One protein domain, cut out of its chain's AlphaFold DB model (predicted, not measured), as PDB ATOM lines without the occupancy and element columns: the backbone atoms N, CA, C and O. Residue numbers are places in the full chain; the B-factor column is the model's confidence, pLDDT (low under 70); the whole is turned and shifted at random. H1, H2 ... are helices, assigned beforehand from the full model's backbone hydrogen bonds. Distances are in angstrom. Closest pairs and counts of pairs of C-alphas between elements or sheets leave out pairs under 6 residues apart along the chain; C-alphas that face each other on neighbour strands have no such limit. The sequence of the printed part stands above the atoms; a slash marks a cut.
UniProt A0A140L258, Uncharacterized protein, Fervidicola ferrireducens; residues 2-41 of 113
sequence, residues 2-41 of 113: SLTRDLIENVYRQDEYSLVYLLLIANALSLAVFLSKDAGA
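What this domain is: This is residues 2 to 41 of the 113 residues of an uncharacterized protein of Fervidicola ferrireducens (UniProt A0A140L258). Two helices meet at their ends in an open corner, like an L with unequal arms: a shorter one, H1, of 17.0 A, and a longer one, H2, of 35.2 A, which makes most of the length of the printed part. A tight link joins them at the corner, and from there most of H2 sticks out with nothing beside it. The printed part has 40 residues with two named helices, H1 then H2, and no named strand; its class is all helix. It is only just extended, close to loose, with a radius of gyration of the C-alphas of 13.8 A, and it is flat, spanning 42 by 23 by 8 A.

Where its parts are: Start at Ser 2, just before H1. Find C-alpha 3 at (-52.705, -7.801, 1.236); from there H1, residues 3 to 14, runs 17.0 A to C-alpha 14 at (-51.620, -13.320, -14.830). Pass over three residues and look for C-alpha 18 at (-44.661, -14.528, -12.899), where H2, residues 18 to 41, begins. It runs 35.2 A to C-alpha 41 at (-17.785, 0.390, 4.184).

How they stand to each other: Look at Tyr 12 and Ser 18, whose C-alphas are the closest of the two helices, 5.8 A apart. H1 and H2 touch only at the corner by their link, H1 with residues 11 to 12 alone and H2 with residues 18 to 19 alone. Their lines stand at a steep tilt of 55 degrees, and they run opposite ways. Their centres are 21.1 A apart. In H1 every O i to N i+4 pair is within hydrogen-bond range; in H2, 19 of 20 are.

The domain as a whole: The two C-alphas farthest apart, those of Arg 13 and Ala 41, are 42.0 A apart. Residues 2 to 7, of which 3 to 7 belong to H1, stand free, and so do residues 23 to 41 of H2. The printed part has no cut, and its one link, H1 to H2, is tight. The mean pLDDT of the printed part is 75.0; look for values under 70 at residues 11 to 15 and 36 to 41.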
ATOM      1  N   SER A   2     -54.585 -11.226   3.957       76.44
ATOM      2  CA  SER A   2     -53.384 -10.373   3.990       76.44
ATOM      3  C   SER A   2     -53.129  -9.829   2.591       76.44
ATOM      4  O   SER A   2     -53.114 -10.585   1.628       76.44
ATOM      5  N   LEU A   3     -52.892  -8.523   2.498       73.75
ATOM      6  CA  LEU A   3     -52.705  -7.801   1.236       73.75
ATOM      7  C   LEU A   3     -51.587  -8.411   0.367       73.75
ATOM      8  O   LEU A   3     -51.669  -8.442  -0.855       73.75
ATOM      9  N   THR A   4     -50.568  -8.978   1.014       76.56
ATOM     10  CA  THR A   4     -49.487  -9.729   0.371       76.56
ATOM     11  C   THR A   4     -49.939 -11.033  -0.277       76.56
ATOM     12  O   THR A   4     -49.442 -11.367  -1.346       76.56
ATOM     13  N   ARG A   5     -50.872 -11.774   0.332       75.69
ATOM     14  CA  ARG A   5     -51.394 -13.019  -0.250       75.69
ATOM     15  C   ARG A   5     -52.238 -12.733  -1.484       75.69
ATOM     16  O   ARG A   5     -52.029 -13.385  -2.499       75.69
ATOM     17  N   ASP A   6     -53.095 -11.719  -1.414       77.62
ATOM     18  CA  ASP A   6     -53.971 -11.348  -2.528       77.62
ATOM     19  C   ASP A   6     -53.154 -10.826  -3.724       77.62
ATOM     20  O   ASP A   6     -53.446 -11.148  -4.874       77.62
ATOM     21  N   LEU A   7     -52.066 -10.088  -3.463       76.00
ATOM     22  CA  LEU A   7     -51.145  -9.632  -4.506       76.00
ATOM     23  C   LEU A   7     -50.422 -10.800  -5.189       76.00
ATOM     24  O   LEU A   7     -50.344 -10.832  -6.413       76.00
ATOM     25  N   ILE A   8     -49.920 -11.768  -4.415       72.88
ATOM     26  CA  ILE A   8     -49.230 -12.948  -4.959       72.88
ATOM     27  C   ILE A   8     -50.195 -13.796  -5.786       72.88
ATOM     28  O   ILE A   8     -49.828 -14.242  -6.868       72.88
ATOM     29  N   GLU A   9     -51.426 -14.002  -5.313       72.94
ATOM     30  CA  GLU A   9     -52.416 -14.804  -6.032       72.94
ATOM     31  C   GLU A   9     -52.843 -14.141  -7.348       72.94
ATOM     32  O   GLU A   9     -52.958 -14.815  -8.372       72.94
ATOM     33  N   ASN A  10     -53.003 -12.816  -7.355       70.75
ATOM     34  CA  ASN A  10     -53.351 -12.075  -8.564       70.75
ATOM     35  C   ASN A  10     -52.206 -12.083  -9.594       70.75
ATOM     36  O   ASN A  10     -52.431 -12.287 -10.784       70.75
ATOM     37  N   VAL A  11     -50.964 -11.932  -9.130       69.00
ATOM     38  CA  VAL A  11     -49.751 -11.941  -9.964       69.00
ATOM     39  C   VAL A  11     -49.433 -13.348 -10.487       69.00
ATOM     40  O   VAL A  11     -49.005 -13.491 -11.631       69.00
ATOM     41  N   TYR A  12     -49.707 -14.395  -9.702       65.06
ATOM     42  CA  TYR A  12     -49.562 -15.798 -10.107       65.06
ATOM     43  C   TYR A  12     -50.544 -16.201 -11.217       65.06
ATOM     44  O   TYR A  12     -50.212 -17.029 -12.058       65.06
ATOM     45  N   ARG A  13     -51.752 -15.625 -11.236       67.31
ATOM     46  CA  ARG A  13     -52.767 -15.939 -12.256       67.31
ATOM     47  C   ARG A  13     -52.574 -15.209 -13.585       67.31
ATOM     48  O   ARG A  13     -53.203 -15.614 -14.558       67.31
ATOM     49  N   GLN A  14     -51.774 -14.144 -13.626       67.88
ATOM     50  CA  GLN A  14     -51.620 -13.320 -14.830       67.88
ATOM     51  C   GLN A  14     -50.555 -13.825 -15.807       67.88
ATOM     52  O   GLN A  14     -50.725 -13.618 -17.001       67.88
ATOM     53  N   ASP A  15     -49.504 -14.498 -15.332       65.00
ATOM     54  CA  ASP A  15     -48.411 -14.964 -16.190       65.00
ATOM     55  C   ASP A  15     -47.819 -16.282 -15.679       65.00
ATOM     56  O   ASP A  15     -47.453 -16.400 -14.507       65.00
ATOM     57  N   GLU A  16     -47.648 -17.259 -16.577       70.94
ATOM     58  CA  GLU A  16     -47.127 -18.606 -16.265       70.94
ATOM     59  C   GLU A  16     -45.731 -18.578 -15.610       70.94
ATOM     60  O   GLU A  16     -45.356 -19.487 -14.870       70.94
ATOM     61  N   TYR A  17     -44.973 -17.500 -15.828       70.81
ATOM     62  CA  TYR A  17     -43.605 -17.317 -15.330       70.81
ATOM     63  C   TYR A  17     -43.486 -16.249 -14.236       70.81
ATOM     64  O   TYR A  17     -42.388 -15.960 -13.755       70.81
ATOM     65  N   SER A  18     -44.606 -15.673 -13.809       74.94
ATOM     66  CA  SER A  18     -44.661 -14.528 -12.899       74.94
ATOM     67  C   SER A  18     -43.960 -14.778 -11.557       74.94
ATOM     68  O   SER A  18     -43.195 -13.948 -11.061       74.94
ATOM     69  N   LEU A  19     -44.128 -15.983 -11.005       79.44
ATOM     70  CA  LEU A  19     -43.479 -16.379  -9.754       79.44
ATOM     71  C   LEU A  19     -41.956 -16.513  -9.904       79.44
ATOM     72  O   LEU A  19     -41.207 -16.147  -8.998       79.44
ATOM     73  N   VAL A  20     -41.494 -17.015 -11.054       83.75
ATOM     74  CA  VAL A  20     -40.065 -17.169 -11.359       83.75
ATOM     75  C   VAL A  20     -39.409 -15.796 -11.474       83.75
ATOM     76  O   VAL A  20     -38.344 -15.579 -10.895       83.75
ATOM     77  N   TYR A  21     -40.071 -14.846 -12.139       84.12
ATOM     78  CA  TYR A  21     -39.613 -13.458 -12.193       84.12
ATOM     79  C   TYR A  21     -39.558 -12.819 -10.804       84.12
ATOM     80  O   TYR A  21     -38.547 -12.203 -10.470       84.12
ATOM     81  N   LEU A  22     -40.579 -13.016  -9.961       85.38
ATOM     82  CA  LEU A  22     -40.565 -12.510  -8.585       85.38
ATOM     83  C   LEU A  22     -39.381 -13.059  -7.778       85.38
ATOM     84  O   LEU A  22     -38.721 -12.309  -7.059       85.38
ATOM     85  N   LEU A  23     -39.097 -14.357  -7.914       87.75
ATOM     86  CA  LEU A  23     -37.979 -15.006  -7.233       87.75
ATOM     87  C   LEU A  23     -36.630 -14.465  -7.722       87.75
ATOM     88  O   LEU A  23     -35.739 -14.188  -6.916       87.75
ATOM     89  N   LEU A  24     -36.485 -14.276  -9.036       89.00
ATOM     90  CA  LEU A  24     -35.281 -13.711  -9.635       89.00
ATOM     91  C   LEU A  24     -35.048 -12.270  -9.156       89.00
ATOM     92  O   LEU A  24     -33.936 -11.929  -8.755       89.00
ATOM     93  N   ILE A  25     -36.103 -11.451  -9.137       86.69
ATOM     94  CA  ILE A  25     -36.063 -10.062  -8.666       86.69
ATOM     95  C   ILE A  25     -35.701 -10.015  -7.177       86.69
ATOM     96  O   ILE A  25     -34.832  -9.238  -6.790       86.69
ATOM     97  N   ALA A  26     -36.297 -10.869  -6.340       88.44
ATOM     98  CA  ALA A  26     -35.981 -10.932  -4.912       88.44
ATOM     99  C   ALA A  26     -34.513 -11.318  -4.652       88.44
ATOM    100  O   ALA A  26     -33.854 -10.718  -3.797       88.44
ATOM    101  N   ASN A  27     -33.973 -12.272  -5.417       88.88
ATOM    102  CA  ASN A  27     -32.562 -12.655  -5.337       88.88
ATOM    103  C   ASN A  27     -31.633 -11.528  -5.811       88.88
ATOM    104  O   ASN A  27     -30.654 -11.216  -5.131       88.88
ATOM    105  N   ALA A  28     -31.954 -10.881  -6.936       89.62
ATOM    106  CA  ALA A  28     -31.181  -9.758  -7.460       89.62
ATOM    107  C   ALA A  28     -31.171  -8.570  -6.485       89.62
ATOM    108  O   ALA A  28     -30.116  -7.994  -6.233       89.62
ATOM    109  N   LEU A  29     -32.316  -8.245  -5.879       87.25
ATOM    110  CA  LEU A  29     -32.426  -7.200  -4.859       87.25
ATOM    111  C   LEU A  29     -31.636  -7.549  -3.596       87.25
ATOM    112  O   LEU A  29     -30.949  -6.689  -3.053       87.25
ATOM    113  N   SER A  30     -31.679  -8.805  -3.149       82.88
ATOM    114  CA  SER A  30     -30.910  -9.254  -1.981       82.88
ATOM    115  C   SER A  30     -29.405  -9.111  -2.214       82.88
ATOM    116  O   SER A  30     -28.684  -8.610  -1.349       82.88
ATOM    117  N   LEU A  31     -28.936  -9.479  -3.410       83.31
ATOM    118  CA  LEU A  31     -27.544  -9.305  -3.810       83.31
ATOM    119  C   LEU A  31     -27.173  -7.822  -3.952       83.31
ATOM    120  O   LEU A  31     -26.111  -7.414  -3.490       83.31
ATOM    121  N   ALA A  32     -28.051  -7.004  -4.535       82.75
ATOM    122  CA  ALA A  32     -27.835  -5.567  -4.672       82.75
ATOM    123  C   ALA A  32     -27.722  -4.882  -3.302       82.75
ATOM    124  O   ALA A  32     -26.828  -4.061  -3.103       82.75
ATOM    125  N   VAL A  33     -28.564  -5.255  -2.334       79.88
ATOM    126  CA  VAL A  33     -28.492  -4.754  -0.951       79.88
ATOM    127  C   VAL A  33     -27.207  -5.219  -0.265       79.88
ATOM    128  O   VAL A  33     -26.548  -4.421   0.402       79.88
ATOM    129  N   PHE A  34     -26.815  -6.481  -0.452       75.75
ATOM    130  CA  PHE A  34     -25.574  -7.021   0.100       75.75
ATOM    131  C   PHE A  34     -24.335  -6.286  -0.437       75.75
ATOM    132  O   PHE A  34     -23.515  -5.812   0.348       75.75
ATOM    133  N   LEU A  35     -24.242  -6.098  -1.756       73.31
ATOM    134  CA  LEU A  35     -23.150  -5.354  -2.393       73.31
ATOM    135  C   LEU A  35     -23.178  -3.859  -2.050       73.31
ATOM    136  O   LEU A  35     -22.125  -3.249  -1.889       73.31
ATOM    137  N   SER A  36     -24.361  -3.266  -1.881       66.75
ATOM    138  CA  SER A  36     -24.489  -1.868  -1.439       66.75
ATOM    139  C   SER A  36     -23.966  -1.667  -0.019       66.75
ATOM    140  O   SER A  36     -23.362  -0.639   0.283       66.75
ATOM    141  N   LYS A  37     -24.157  -2.658   0.858       60.84
ATOM    142  CA  LYS A  37     -23.624  -2.626   2.222       60.84
ATOM    143  C   LYS A  37     -22.095  -2.754   2.242       60.84
ATOM    144  O   LYS A  37     -21.457  -2.100   3.063       60.84
ATOM    145  N   ASP A  38     -21.518  -3.521   1.319       54.59
ATOM    146  CA  ASP A  38     -20.062  -3.693   1.189       54.59
ATOM    147  C   ASP A  38     -19.386  -2.501   0.475       54.59
ATOM    148  O   ASP A  38     -18.273  -2.099   0.814       54.59
ATOM    149  N   ALA A  39     -20.096  -1.832  -0.441       57.19
ATOM    150  CA  ALA A  39     -19.669  -0.561  -1.033       57.19
ATOM    151  C   ALA A  39     -19.749   0.622  -0.041       57.19
ATOM    152  O   ALA A  39     -18.997   1.589  -0.167       57.19
ATOM    153  N   GLY A  40     -20.621   0.539   0.971       54.12
ATOM    154  CA  GLY A  40     -20.771   1.552   2.023       54.12
ATOM    155  C   GLY A  40     -19.668   1.547   3.089       54.12
ATOM    156  O   GLY A  40     -19.527   2.520   3.824       54.12
ATOM    157  N   ALA A  41     -18.840   0.499   3.170       53.25
ATOM    158  CA  ALA A  41     -17.785   0.390   4.184       53.25
ATOM    159  C   ALA A  41     -16.509   1.201   3.864       53.25
ATOM    160  O   ALA A  41     -15.594   1.258   4.685       53.25
TER     161      ALA A  41